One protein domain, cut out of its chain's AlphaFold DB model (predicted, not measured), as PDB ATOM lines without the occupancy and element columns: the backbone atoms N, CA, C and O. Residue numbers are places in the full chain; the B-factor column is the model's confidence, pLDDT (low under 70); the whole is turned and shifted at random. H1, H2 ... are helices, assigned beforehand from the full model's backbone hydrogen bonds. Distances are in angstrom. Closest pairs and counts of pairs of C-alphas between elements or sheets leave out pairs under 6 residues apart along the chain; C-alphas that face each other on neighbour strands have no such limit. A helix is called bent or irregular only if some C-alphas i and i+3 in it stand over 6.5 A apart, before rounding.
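What this domain is: This is residues 404 to 411 and 439 to 532 of the 534 residues of the protein "Hypothetical protein" of Rotaria sp. Silwood1 (UniProt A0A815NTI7). A long helix, H1, is bent into two arms, H1a and H1b, and beside it stands a helical hairpin of H2 and H3, which packs on H1b through residues 464 to 468 of H2 and only comes near H1a, while short H4 lies near the bend. From this body a tail sticks out, residues 515 to 532, with the little helix H5 in it, and the tail makes much of the length. The printed part has 102 residues with five named helices, H1 to H5 in chain order, and no named strand, an all helix domain. It is only just loose, close to compact, with a radius of gyration of the C-alphas of 15.7 A, and elongated, spanning 46 by 30 by 22 A.

Where its parts are: Find C-alpha 439 at (207.190, 308.154, 283.864), where H1, residues 439 to 458, begins. By its hydrogen bonds it was assigned as one helix, but it is bent: C-alphas 448 and 451 are 6.5 A apart. Its arms are H1a, residues 439 to 448, 14.1 A long, and H1b, residues 451 to 458, 10.6 A long. Next read H2, residues 464 to 476, 18.2 A, then H3, residues 482 to 496, 21.1 A, which ends at C-alpha 496, (211.684, 325.711, 276.432). H4 takes residues 502 to 508, and H5 residues 527 to 530, ending at C-alpha 530, (190.026, 333.690, 261.408).

How they stand to each other: Start at the bend, where the lines of H1a and H1b stand at a steep tilt of 46 degrees. H1b touches H2, which meets it with residues 464 to 468 alone; the closest C-alphas, of Lys 457 and Ser 464, are 4.9 A apart. H2 and H3 touch and form a helical hairpin, at a shallow tilt of 27 degrees, opposite ways, with the C-alphas of Ile 474 and Met 485 closest at 6.2 A. H1a is close to but not clearly touching H3, its closest C-alphas being Phe 442 and Ile 489 at 7.7 A. H4 is close to but not clearly touching H1b, about perpendicular at 88 degrees; C-alphas 452 and 505, the closest, are 7.1 A apart. H5 is apart from the other helices. In H1a, H1b, H2, H3 and H4 every O i to N i+4 pair is within hydrogen-bond range; H5 is too short for such a pair.

The domain as a whole: The C-alphas farthest apart, of Lys 479 and Asp 527, are 49.0 A apart. Residues 412 to 438 are cut out, with 12.5 A between C-alphas 411 and 439. The link from H4 to H5 is long, 18 residues; the other three links are tight. Mean pLDDT of the printed part is 72.5; residue 500 and residues 503 to 532 are under 70.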
ATOM      1  N   ILE A 404     204.673 325.535 281.005       78.88
ATOM      2  CA  ILE A 404     204.703 324.091 280.745       78.88
ATOM      3  C   ILE A 404     203.653 323.374 281.604       78.88
ATOM      4  O   ILE A 404     202.988 322.470 281.108       78.88
ATOM      5  N   ASP A 405     203.441 323.832 282.840       75.88
ATOM      6  CA  ASP A 405     202.422 323.295 283.758       75.88
ATOM      7  C   ASP A 405     200.991 323.458 283.206       75.88
ATOM      8  O   ASP A 405     200.132 322.605 283.382       75.88
ATOM      9  N   VAL A 406     200.737 324.530 282.445       74.19
ATOM     10  CA  VAL A 406     199.453 324.746 281.746       74.19
ATOM     11  C   VAL A 406     199.287 323.840 280.517       74.19
ATOM     12  O   VAL A 406     198.169 323.651 280.035       74.19
ATOM     13  N   VAL A 407     200.386 323.317 279.968       75.25
ATOM     14  CA  VAL A 407     200.397 322.528 278.731       75.25
ATOM     15  C   VAL A 407     200.289 321.031 279.010       75.25
ATOM     16  O   VAL A 407     199.534 320.340 278.328       75.25
ATOM     17  N   VAL A 408     201.025 320.529 280.000       77.88
ATOM     18  CA  VAL A 408     200.979 319.119 280.397       77.88
ATOM     19  C   VAL A 408     199.829 318.944 281.385       77.88
ATOM     20  O   VAL A 408     199.908 319.384 282.522       77.88
ATOM     21  N   ALA A 409     198.733 318.324 280.942       71.38
ATOM     22  CA  ALA A 409     197.495 318.233 281.724       71.38
ATOM     23  C   ALA A 409     197.571 317.282 282.939       71.38
ATOM     24  O   ALA A 409     196.599 317.181 283.692       71.38
ATOM     25  N   LEU A 410     198.685 316.564 283.128       79.88
ATOM     26  CA  LEU A 410     198.935 315.772 284.328       79.88
ATOM     27  C   LEU A 410     199.456 316.650 285.474       79.88
ATOM     28  O   LEU A 410     200.336 317.486 285.262       79.88
ATOM     29  N   PRO A 411     198.970 316.428 286.711       83.12
ATOM     30  CA  PRO A 411     199.495 317.127 287.873       83.12
ATOM     31  C   PRO A 411     200.991 316.843 288.024       83.12
ATOM     32  O   PRO A 411     201.433 315.703 287.869       83.12
ATOM     33  N   PHE A 439     207.272 308.711 285.216       88.50
ATOM     34  CA  PHE A 439     207.190 308.154 283.864       88.50
ATOM     35  C   PHE A 439     205.936 308.588 283.123       88.50
ATOM     36  O   PHE A 439     206.055 309.021 281.982       88.50
ATOM     37  N   ASP A 440     204.770 308.508 283.759       88.25
ATOM     38  CA  ASP A 440     203.507 308.904 283.131       88.25
ATOM     39  C   ASP A 440     203.550 310.378 282.700       88.25
ATOM     40  O   ASP A 440     203.124 310.737 281.600       88.25
ATOM     41  N   TRP A 441     204.139 311.235 283.542       91.69
ATOM     42  CA  TRP A 441     204.334 312.642 283.208       91.69
ATOM     43  C   TRP A 441     205.361 312.833 282.084       91.69
ATOM     44  O   TRP A 441     205.122 313.611 281.160       91.69
ATOM     45  N   PHE A 442     206.498 312.131 282.133       90.81
ATOM     46  CA  PHE A 442     207.534 312.211 281.102       90.81
ATOM     47  C   PHE A 442     207.026 311.749 279.734       90.81
ATOM     48  O   PHE A 442     207.304 312.422 278.744       90.81
ATOM     49  N   ASP A 443     206.256 310.664 279.669       87.69
ATOM     50  CA  ASP A 443     205.649 310.175 278.428       87.69
ATOM     51  C   ASP A 443     204.709 311.233 277.835       87.69
ATOM     52  O   ASP A 443     204.848 311.601 276.666       87.69
ATOM     53  N   GLN A 444     203.823 311.813 278.656       86.69
ATOM     54  CA  GLN A 444     202.921 312.870 278.192       86.69
ATOM     55  C   GLN A 444     203.684 314.121 277.731       86.69
ATOM     56  O   GLN A 444     203.336 314.733 276.719       86.69
ATOM     57  N   PHE A 445     204.739 314.502 278.453       87.94
ATOM     58  CA  PHE A 445     205.612 315.606 278.070       87.94
ATOM     59  C   PHE A 445     206.258 315.352 276.700       87.94
ATOM     60  O   PHE A 445     206.182 316.200 275.812       87.94
ATOM     61  N   ILE A 446     206.845 314.174 276.495       87.69
ATOM     62  CA  ILE A 446     207.490 313.789 275.234       87.69
ATOM     63  C   ILE A 446     206.478 313.799 274.080       87.69
ATOM     64  O   ILE A 446     206.787 314.325 273.010       87.69
ATOM     65  N   ASP A 447     205.268 313.280 274.295       84.44
ATOM     66  CA  ASP A 447     204.204 313.251 273.285       84.44
ATOM     67  C   ASP A 447     203.752 314.656 272.865       84.44
ATOM     68  O   ASP A 447     203.615 314.936 271.672       84.44
ATOM     69  N   ILE A 448     203.564 315.566 273.824       81.19
ATOM     70  CA  ILE A 448     203.135 316.942 273.547       81.19
ATOM     71  C   ILE A 448     204.234 317.733 272.830       81.19
ATOM     72  O   ILE A 448     203.975 318.415 271.832       81.19
ATOM     73  N   PHE A 449     205.462 317.667 273.346       81.38
ATOM     74  CA  PHE A 449     206.550 318.533 272.896       81.38
ATOM     75  C   PHE A 449     207.252 318.037 271.633       81.38
ATOM     76  O   PHE A 449     207.930 318.834 270.982       81.38
ATOM     77  N   GLN A 450     207.043 316.783 271.226       85.62
ATOM     78  CA  GLN A 450     207.564 316.273 269.960       85.62
ATOM     79  C   GLN A 450     207.124 317.128 268.766       85.62
ATOM     80  O   GLN A 450     207.973 317.575 268.000       85.62
ATOM     81  N   TYR A 451     205.828 317.432 268.642       80.94
ATOM     82  CA  TYR A 451     205.306 318.223 267.520       80.94
ATOM     83  C   TYR A 451     205.915 319.629 267.452       80.94
ATOM     84  O   TYR A 451     206.191 320.154 266.373       80.94
ATOM     85  N   ILE A 452     206.163 320.230 268.616       79.00
ATOM     86  CA  ILE A 452     206.760 321.564 268.726       79.00
ATOM     87  C   ILE A 452     208.229 321.512 268.312       79.00
ATOM     88  O   ILE A 452     208.688 322.363 267.552       79.00
ATOM     89  N   ILE A 453     208.966 320.503 268.774       83.50
ATOM     90  CA  ILE A 453     210.383 320.326 268.448       83.50
ATOM     91  C   ILE A 453     210.573 320.005 266.958       83.50
ATOM     92  O   ILE A 453     211.458 320.584 266.323       83.50
ATOM     93  N   ASP A 454     209.700 319.183 266.373       82.81
ATOM     94  CA  ASP A 454     209.680 318.910 264.933       82.81
ATOM     95  C   ASP A 454     209.421 320.188 264.120       82.81
ATOM     96  O   ASP A 454     210.104 320.456 263.127       82.81
ATOM     97  N   TRP A 455     208.488 321.036 264.563       81.88
ATOM     98  CA  TRP A 455     208.240 322.321 263.913       81.88
ATOM     99  C   TRP A 455     209.434 323.278 264.013       81.88
ATOM    100  O   TRP A 455     209.819 323.872 263.001       81.88
ATOM    101  N   LEU A 456     210.048 323.403 265.196       80.69
ATOM    102  CA  LEU A 456     211.241 324.234 265.414       80.69
ATOM    103  C   LEU A 456     212.394 323.797 264.505       80.69
ATOM    104  O   LEU A 456     213.108 324.641 263.958       80.69
ATOM    105  N   LYS A 457     212.550 322.484 264.307       84.25
ATOM    106  CA  LYS A 457     213.532 321.919 263.382       84.25
ATOM    107  C   LYS A 457     213.225 322.280 261.935       84.25
ATOM    108  O   LYS A 457     214.115 322.753 261.233       84.25
ATOM    109  N   ASN A 458     211.979 322.109 261.497       84.25
ATOM    110  CA  ASN A 458     211.567 322.430 260.127       84.25
ATOM    111  C   ASN A 458     211.771 323.914 259.773       84.25
ATOM    112  O   ASN A 458     211.925 324.248 258.602       84.25
ATOM    113  N   HIS A 459     211.824 324.791 260.780       81.00
ATOM    114  CA  HIS A 459     212.073 326.226 260.625       81.00
ATOM    115  C   HIS A 459     213.508 326.644 260.998       81.00
ATOM    116  O   HIS A 459     213.780 327.834 261.138       81.00
ATOM    117  N   ASN A 460     214.438 325.688 261.130       80.31
ATOM    118  CA  ASN A 460     215.863 325.911 261.400       80.31
ATOM    119  C   ASN A 460     216.152 326.767 262.648       80.31
ATOM    120  O   ASN A 460     217.114 327.535 262.676       80.31
ATOM    121  N   VAL A 461     215.341 326.635 263.704       77.50
ATOM    122  CA  VAL A 461     215.604 327.326 264.973       77.50
ATOM    123  C   VAL A 461     216.871 326.753 265.615       77.50
ATOM    124  O   VAL A 461     217.062 325.534 265.649       77.50
ATOM    125  N   ASN A 462     217.745 327.614 266.140       76.31
ATOM    126  CA  ASN A 462     218.983 327.193 266.805       76.31
ATOM    127  C   ASN A 462     218.706 326.138 267.896       76.31
ATOM    128  O   ASN A 462     217.746 326.253 268.651       76.31
ATOM    129  N   HIS A 463     219.559 325.110 267.975       78.75
ATOM    130  CA  HIS A 463     219.459 323.959 268.895       78.75
ATOM    131  C   HIS A 463     218.285 322.979 268.674       78.75
ATOM    132  O   HIS A 463     218.246 321.940 269.334       78.75
ATOM    133  N   SER A 464     217.392 323.214 267.707       81.75
ATOM    134  CA  SER A 464     216.262 322.311 267.402       81.75
ATOM    135  C   SER A 464     216.681 320.892 266.988       81.75
ATOM    136  O   SER A 464     216.061 319.917 267.405       81.75
ATOM    137  N   ASN A 465     217.778 320.750 266.235       83.06
ATOM    138  CA  ASN A 465     218.333 319.439 265.878       83.06
ATOM    139  C   ASN A 465     218.779 318.640 267.112       83.06
ATOM    140  O   ASN A 465     218.546 317.435 267.167       83.06
ATOM    141  N   GLN A 466     219.385 319.304 268.103       84.75
ATOM    142  CA  GLN A 466     219.802 318.648 269.344       84.75
ATOM    143  C   GLN A 466     218.586 318.210 270.166       84.75
ATOM    144  O   GLN A 466     218.581 317.091 270.662       84.75
ATOM    145  N   LEU A 467     217.546 319.049 270.256       83.81
ATOM    146  CA  LEU A 467     216.288 318.702 270.930       83.81
ATOM    147  C   LEU A 467     215.621 317.473 270.310       83.81
ATOM    148  O   LEU A 467     215.138 316.604 271.032       83.81
ATOM    149  N   LEU A 468     215.610 317.384 268.976       86.06
ATOM    150  CA  LEU A 468     215.059 316.216 268.301       86.06
ATOM    151  C   LEU A 468     215.891 314.961 268.589       86.06
ATOM    152  O   LEU A 468     215.317 313.926 268.902       86.06
ATOM    153  N   ILE A 469     217.223 315.037 268.504       86.69
ATOM    154  CA  ILE A 469     218.103 313.903 268.834       86.69
ATOM    155  C   ILE A 469     217.868 313.445 270.278       86.69
ATOM    156  O   ILE A 469     217.717 312.253 270.527       86.69
ATOM    157  N   ASP A 470     217.780 314.390 271.211       87.06
ATOM    158  CA  ASP A 470     217.520 314.143 272.627       87.06
ATOM    159  C   ASP A 470     216.165 313.423 272.841       87.06
ATOM    160  O   ASP A 470     216.115 312.418 273.552       87.06
ATOM    161  N   LEU A 471     215.088 313.843 272.160       86.31
ATOM    162  CA  LEU A 471     213.792 313.141 272.175       86.31
ATOM    163  C   LEU A 471     213.854 311.740 271.547       86.31
ATOM    164  O   LEU A 471     213.279 310.790 272.083       86.31
ATOM    165  N   LEU A 472     214.527 311.605 270.401       85.25
ATOM    166  CA  LEU A 472     214.678 310.324 269.710       85.25
ATOM    167  C   LEU A 472     215.455 309.327 270.577       85.25
ATOM    168  O   LEU A 472     215.082 308.157 270.631       85.25
ATOM    169  N   ASN A 473     216.479 309.785 271.298       86.50
ATOM    170  CA  ASN A 473     217.219 308.949 272.238       86.50
ATOM    171  C   ASN A 473     216.295 308.400 273.332       86.50
ATOM    172  O   ASN A 473     216.344 307.203 273.597       86.50
ATOM    173  N   ILE A 474     215.406 309.221 273.905       84.75
ATOM    174  CA  ILE A 474     214.454 308.737 274.917       84.75
ATOM    175  C   ILE A 474     213.508 307.672 274.340       84.75
ATOM    176  O   ILE A 474     213.249 306.661 274.990       84.75
ATOM    177  N   ARG A 475     213.000 307.865 273.116       82.56
ATOM    178  CA  ARG A 475     212.035 306.932 272.505       82.56
ATOM    179  C   ARG A 475     212.657 305.621 272.023       82.56
ATOM    180  O   ARG A 475     211.988 304.591 272.062       82.56
ATOM    181  N   TYR A 476     213.889 305.656 271.518       84.56
ATOM    182  CA  TYR A 476     214.464 304.536 270.765       84.56
ATOM    183  C   TYR A 476     215.666 303.864 271.439       84.56
ATOM    184  O   TYR A 476     216.000 302.732 271.077       84.56
ATOM    185  N   ASP A 477     216.308 304.487 272.434       85.31
ATOM    186  CA  ASP A 477     217.421 303.852 273.140       85.31
ATOM    187  C   ASP A 477     216.939 302.896 274.244       85.31
ATOM    188  O   ASP A 477     216.716 303.257 275.398       85.31
ATOM    189  N   SER A 478     216.871 301.609 273.898       78.44
ATOM    190  CA  SER A 478     216.559 300.504 274.825       78.44
ATOM    191  C   SER A 478     217.555 300.305 275.987       78.44
ATOM    192  O   SER A 478     217.375 299.410 276.831       78.44
ATOM    193  N   LYS A 479     218.666 301.046 276.016       84.81
ATOM    194  CA  LYS A 479     219.665 301.006 277.089       84.81
ATOM    195  C   LYS A 479     219.647 302.250 277.970       84.81
ATOM    196  O   LYS A 479     220.317 302.200 278.999       84.81
ATOM    197  N   MET A 480     218.870 303.275 277.621       88.88
ATOM    198  CA  MET A 480     218.785 304.504 278.399       88.88
ATOM    199  C   MET A 480     218.361 304.219 279.844       88.88
ATOM    200  O   MET A 480     217.421 303.462 280.124       88.88
ATOM    201  N   THR A 481     219.085 304.830 280.770       90.50
ATOM    202  CA  THR A 481     218.808 304.772 282.204       90.50
ATOM    203  C   THR A 481     217.801 305.845 282.611       90.50
ATOM    204  O   THR A 481     217.605 306.842 281.911       90.50
ATOM    205  N   PHE A 482     217.154 305.670 283.763       89.94
ATOM    206  CA  PHE A 482     216.185 306.657 284.248       89.94
ATOM    207  C   PHE A 482     216.819 308.036 284.491       89.94
ATOM    208  O   PHE A 482     216.252 309.061 284.110       89.94
ATOM    209  N   ILE A 483     218.013 308.076 285.086       90.94
ATOM    210  CA  ILE A 483     218.736 309.324 285.350       90.94
ATOM    211  C   ILE A 483     219.104 310.056 284.049       90.94
ATOM    212  O   ILE A 483     218.992 311.278 283.990       90.94
ATOM    213  N   GLU A 484     219.484 309.339 282.987       91.25
ATOM    214  CA  GLU A 484     219.766 309.942 281.677       91.25
ATOM    215  C   GLU A 484     218.508 310.550 281.057       91.25
ATOM    216  O   GLU A 484     218.544 311.700 280.616       91.25
ATOM    217  N   MET A 485     217.384 309.825 281.093       90.75
ATOM    218  CA  MET A 485     216.084 310.336 280.644       90.75
ATOM    219  C   MET A 485     215.717 311.624 281.392       90.75
ATOM    220  O   MET A 485     215.379 312.631 280.767       90.75
ATOM    221  N   LYS A 486     215.865 311.627 282.723       91.81
ATOM    222  CA  LYS A 486     215.617 312.801 283.568       91.81
ATOM    223  C   LYS A 486     216.491 313.995 283.158       91.81
ATOM    224  O   LYS A 486     215.971 315.094 282.981       91.81
ATOM    225  N   ILE A 487     217.797 313.789 282.974       91.56
ATOM    226  CA  ILE A 487     218.749 314.844 282.576       91.56
ATOM    227  C   ILE A 487     218.378 315.440 281.213       91.56
ATOM    228  O   ILE A 487     218.470 316.656 281.019       91.56
ATOM    229  N   ILE A 488     217.960 314.602 280.263       90.19
ATOM    230  CA  ILE A 488     217.520 315.067 278.946       90.19
ATOM    231  C   ILE A 488     216.253 315.914 279.080       90.19
ATOM    232  O   ILE A 488     216.201 317.019 278.540       90.19
ATOM    233  N   ILE A 489     215.260 315.458 279.845       90.44
ATOM    234  CA  ILE A 489     214.023 316.215 280.072       90.44
ATOM    235  C   ILE A 489     214.316 317.556 280.750       90.44
ATOM    236  O   ILE A 489     213.840 318.584 280.279       90.44
ATOM    237  N   GLU A 490     215.165 317.595 281.779       90.38
ATOM    238  CA  GLU A 490     215.603 318.848 282.416       90.38
ATOM    239  C   GLU A 490     216.257 319.817 281.422       90.38
ATOM    240  O   GLU A 490     216.052 321.032 281.500       90.38
ATOM    241  N   ARG A 491     217.038 319.300 280.469       87.38
ATOM    242  CA  ARG A 491     217.647 320.113 279.413       87.38
ATOM    243  C   ARG A 491     216.593 320.672 278.459       87.38
ATOM    244  O   ARG A 491     216.648 321.861 278.150       87.38
ATOM    245  N   ILE A 492     215.640 319.847 278.024       86.12
ATOM    246  CA  ILE A 492     214.537 320.281 277.157       86.12
ATOM    247  C   ILE A 492     213.712 321.361 277.874       86.12
ATOM    248  O   ILE A 492     213.472 322.420 277.298       86.12
ATOM    249  N   LEU A 493     213.357 321.148 279.145       86.88
ATOM    250  CA  LEU A 493     212.620 322.115 279.968       86.88
ATOM    251  C   LEU A 493     213.332 323.475 280.036       86.88
ATOM    252  O   LEU A 493     212.697 324.501 279.802       86.88
ATOM    253  N   LYS A 494     214.651 323.493 280.273       85.00
ATOM    254  CA  LYS A 494     215.455 324.733 280.288       85.00
ATOM    255  C   LYS A 494     215.479 325.450 278.939       85.00
ATOM    256  O   LYS A 494     215.461 326.675 278.898       85.00
ATOM    257  N   ILE A 495     215.524 324.710 277.831       79.44
ATOM    258  CA  ILE A 495     215.513 325.306 276.485       79.44
ATOM    259  C   ILE A 495     214.131 325.882 276.152       79.44
ATOM    260  O   ILE A 495     214.042 326.907 275.479       79.44
ATOM    261  N   LEU A 496     213.058 325.249 276.632       77.19
ATOM    262  CA  LEU A 496     211.684 325.711 276.432       77.19
ATOM    263  C   LEU A 496     211.281 326.842 277.390       77.19
ATOM    264  O   LEU A 496     210.334 327.571 277.102       77.19
ATOM    265  N   GLU A 497     212.000 327.028 278.497       76.50
ATOM    266  CA  GLU A 497     211.711 328.042 279.515       76.50
ATOM    267  C   GLU A 497     211.492 329.472 278.966       76.50
ATOM    268  O   GLU A 497     210.530 330.120 279.387       76.50
ATOM    269  N   PRO A 498     212.289 329.974 277.998       74.00
ATOM    270  CA  PRO A 498     212.140 331.328 277.461       74.00
ATOM    271  C   PRO A 498     210.932 331.517 276.523       74.00
ATOM    272  O   PRO A 498     210.617 332.655 276.161       74.00
ATOM    273  N   PHE A 499     210.259 330.443 276.091       73.19
ATOM    274  CA  PHE A 499     209.167 330.518 275.115       73.19
ATOM    275  C   PHE A 499     207.871 331.013 275.770       73.19
ATOM    276  O   PHE A 499     207.088 330.244 276.329       73.19
ATOM    277  N   LYS A 500     207.611 332.321 275.665       68.00
ATOM    278  CA  LYS A 500     206.407 332.966 276.228       68.00
ATOM    279  C   LYS A 500     205.098 332.490 275.587       68.00
ATOM    280  O   LYS A 500     204.094 332.375 276.281       68.00
ATOM    281  N   ASP A 501     205.124 332.148 274.299       72.00
ATOM    282  CA  ASP A 501     203.940 331.741 273.526       72.00
ATOM    283  C   ASP A 501     203.770 330.219 273.409       72.00
ATOM    284  O   ASP A 501     203.058 329.733 272.527       72.00
ATOM    285  N   LEU A 502     204.397 329.444 274.303       71.38
ATOM    286  CA  LEU A 502     204.359 327.978 274.271       71.38
ATOM    287  C   LEU A 502     202.922 327.443 274.208       71.38
ATOM    288  O   LEU A 502     202.615 326.580 273.396       71.38
ATOM    289  N   ARG A 503     202.004 328.039 274.977       69.94
ATOM    290  CA  ARG A 503     200.579 327.682 274.977       69.94
ATOM    291  C   ARG A 503     199.910 327.891 273.615       69.94
ATOM    292  O   ARG A 503     199.085 327.077 273.208       69.94
ATOM    293  N   ARG A 504     200.263 328.969 272.905       69.00
ATOM    294  CA  ARG A 504     199.733 329.274 271.567       69.00
ATOM    295  C   ARG A 504     200.292 328.296 270.535       69.00
ATOM    296  O   ARG A 504     199.532 327.814 269.703       69.00
ATOM    297  N   LEU A 505     201.575 327.944 270.642       69.50
ATOM    298  CA  LEU A 505     202.202 326.904 269.821       69.50
ATOM    299  C   LEU A 505     201.542 325.538 270.048       69.50
ATOM    300  O   LEU A 505     201.116 324.911 269.085       69.50
ATOM    301  N   CYS A 506     201.352 325.107 271.298       69.56
ATOM    302  CA  CYS A 506     200.661 323.849 271.600       69.56
ATOM    303  C   CYS A 506     199.221 323.825 271.066       69.56
ATOM    304  O   CYS A 506     198.735 322.772 270.665       69.56
ATOM    305  N   HIS A 507     198.530 324.970 271.048       67.06
ATOM    306  CA  HIS A 507     197.194 325.081 270.462       67.06
ATOM    307  C   HIS A 507     197.227 324.955 268.930       67.06
ATOM    308  O   HIS A 507     196.413 324.236 268.363       67.06
ATOM    309  N   LEU A 508     198.204 325.587 268.268       67.31
ATOM    310  CA  LEU A 508     198.400 325.504 266.814       67.31
ATOM    311  C   LEU A 508     198.717 324.080 266.337       67.31
ATOM    312  O   LEU A 508     198.249 323.679 265.276       67.31
ATOM    313  N   PHE A 509     199.470 323.309 267.125       66.56
ATOM    314  CA  PHE A 509     199.778 321.902 266.830       66.56
ATOM    315  C   PHE A 509     198.738 320.915 267.374       66.56
ATOM    316  O   PHE A 509     198.934 319.708 267.266       66.56
ATOM    317  N   ASN A 510     197.626 321.401 267.937       62.09
ATOM    318  CA  ASN A 510     196.587 320.576 268.561       62.09
ATOM    319  C   ASN A 510     197.080 319.688 269.728       62.09
ATOM    320  O   ASN A 510     196.383 318.761 270.137       62.09
ATOM    321  N   CYS A 511     198.236 319.993 270.326       56.81
ATOM    322  CA  CYS A 511     198.823 319.214 271.420       56.81
ATOM    323  C   CYS A 511     198.070 319.348 272.760       56.81
ATOM    324  O   CYS A 511     198.339 318.594 273.686       56.81
ATOM    325  N   LEU A 512     197.160 320.322 272.889       52.38
ATOM    326  CA  LEU A 512     196.384 320.592 274.114       52.38
ATOM    327  C   LEU A 512     195.062 319.811 274.209       52.38
ATOM    328  O   LEU A 512     194.391 319.875 275.241       52.38
ATOM    329  N   ILE A 513     194.640 319.113 273.152       48.75
ATOM    330  CA  ILE A 513     193.329 318.461 273.140       48.75
ATOM    331  C   ILE A 513     193.451 317.070 273.764       48.75
ATOM    332  O   ILE A 513     193.721 316.078 273.092       48.75
ATOM    333  N   SER A 514     193.162 316.989 275.064       38.28
ATOM    334  CA  SER A 514     192.489 315.796 275.573       38.28
ATOM    335  C   SER A 514     191.179 315.664 274.794       38.28
ATOM    336  O   SER A 514     190.421 316.629 274.695       38.28
ATOM    337  N   PHE A 515     190.917 314.510 274.179       36.81
ATOM    338  CA  PHE A 515     189.603 314.222 273.606       36.81
ATOM    339  C   PHE A 515     188.559 314.299 274.732       36.81
ATOM    340  O   PHE A 515     188.262 313.311 275.396       36.81
ATOM    341  N   GLN A 516     187.974 315.474 274.954       33.62
ATOM    342  CA  GLN A 516     186.624 315.547 275.471       33.62
ATOM    343  C   GLN A 516     185.725 315.190 274.298       33.62
ATOM    344  O   GLN A 516     185.628 315.937 273.324       33.62
ATOM    345  N   ILE A 517     185.088 314.022 274.376       32.72
ATOM    346  CA  ILE A 517     183.924 313.718 273.551       32.72
ATOM    347  C   ILE A 517     182.851 314.735 273.955       32.72
ATOM    348  O   ILE A 517     182.049 314.500 274.853       32.72
ATOM    349  N   LEU A 518     182.867 315.907 273.326       32.84
ATOM    350  CA  LEU A 518     181.680 316.732 273.225       32.84
ATOM    351  C   LEU A 518     180.796 316.002 272.223       32.84
ATOM    352  O   LEU A 518     181.208 315.786 271.085       32.84
ATOM    353  N   ASN A 519     179.663 315.521 272.729       31.66
ATOM    354  CA  ASN A 519     178.575 314.837 272.037       31.66
ATOM    355  C   ASN A 519     178.667 314.858 270.505       31.66
ATOM    356  O   ASN A 519     178.749 315.914 269.884       31.66
ATOM    357  N   SER A 520     178.592 313.661 269.920       33.97
ATOM    358  CA  SER A 520     178.538 313.400 268.483       33.97
ATOM    359  C   SER A 520     177.840 314.508 267.683       33.97
ATOM    360  O   SER A 520     176.621 314.654 267.755       33.97
ATOM    361  N   GLY A 521     178.624 315.211 266.864       37.03
ATOM    362  CA  GLY A 521     178.131 315.965 265.717       37.03
ATOM    363  C   GLY A 521     178.075 317.479 265.890       37.03
ATOM    364  O   GLY A 521     176.998 318.029 266.043       37.03
ATOM    365  N   THR A 522     179.203 318.158 265.675       33.03
ATOM    366  CA  THR A 522     179.212 319.452 264.970       33.03
ATOM    367  C   THR A 522     180.568 319.640 264.297       33.03
ATOM    368  O   THR A 522     181.599 319.733 264.957       33.03
ATOM    369  N   LEU A 523     180.553 319.632 262.964       35.50
ATOM    370  CA  LEU A 523     181.699 319.890 262.098       35.50
ATOM    371  C   LEU A 523     182.169 321.347 262.216       35.50
ATOM    372  O   LEU A 523     181.359 322.268 262.298       35.50
ATOM    373  N   ASN A 524     183.492 321.512 262.162       39.88
ATOM    374  CA  ASN A 524     184.223 322.768 262.010       39.88
ATOM    375  C   ASN A 524     183.627 323.676 260.922       39.88
ATOM    376  O   ASN A 524     183.557 323.279 259.758       39.88
ATOM    377  N   THR A 525     183.334 324.931 261.264       40.16
ATOM    378  CA  THR A 525     183.230 326.026 260.292       40.16
ATOM    379  C   THR A 525     184.486 326.899 260.347       40.16
ATOM    380  O   THR A 525     185.005 327.212 261.421       40.16
ATOM    381  N   GLN A 526     184.983 327.281 259.164       42.38
ATOM    382  CA  GLN A 526     186.203 328.077 258.943       42.38
ATOM    383  C   GLN A 526     186.188 329.460 259.623       42.38
ATOM    384  O   GLN A 526     187.245 330.055 259.832       42.38
ATOM    385  N   ASP A 527     185.018 329.956 260.027       40.06
ATOM    386  CA  ASP A 527     184.868 331.282 260.635       40.06
ATOM    387  C   ASP A 527     185.508 331.399 262.028       40.06
ATOM    388  O   ASP A 527     185.938 332.483 262.428       40.06
ATOM    389  N   ASN A 528     185.652 330.287 262.758       41.56
ATOM    390  CA  ASN A 528     186.298 330.309 264.074       41.56
ATOM    391  C   ASN A 528     187.827 330.401 263.986       41.56
ATOM    392  O   ASN A 528     188.465 330.861 264.929       41.56
ATOM    393  N   THR A 529     188.430 330.022 262.857       38.44
ATOM    394  CA  THR A 529     189.890 330.047 262.683       38.44
ATOM    395  C   THR A 529     190.409 331.464 262.420       38.44
ATOM    396  O   THR A 529     191.496 331.816 262.872       38.44
ATOM    397  N   ILE A 530     189.621 332.315 261.751       36.47
ATOM    398  CA  ILE A 530     190.026 333.690 261.408       36.47
ATOM    399  C   ILE A 530     189.917 334.625 262.620       36.47
ATOM    400  O   ILE A 530     190.792 335.461 262.825       36.47
ATOM    401  N   LYS A 531     188.920 334.428 263.493       37.62
ATOM    402  CA  LYS A 531     188.771 335.217 264.731       37.62
ATOM    403  C   LYS A 531     189.899 335.026 265.754       37.62
ATOM    404  O   LYS A 531     189.991 335.820 266.680       37.62
ATOM    405  N   TYR A 532     190.728 333.992 265.605       36.16
ATOM    406  CA  TYR A 532     191.845 333.684 266.509       36.16
ATOM    407  C   TYR A 532     193.221 334.153 265.994       36.16
ATOM    408  O   TYR A 532     194.218 334.064 266.721       36.16
TER     409      TYR A 532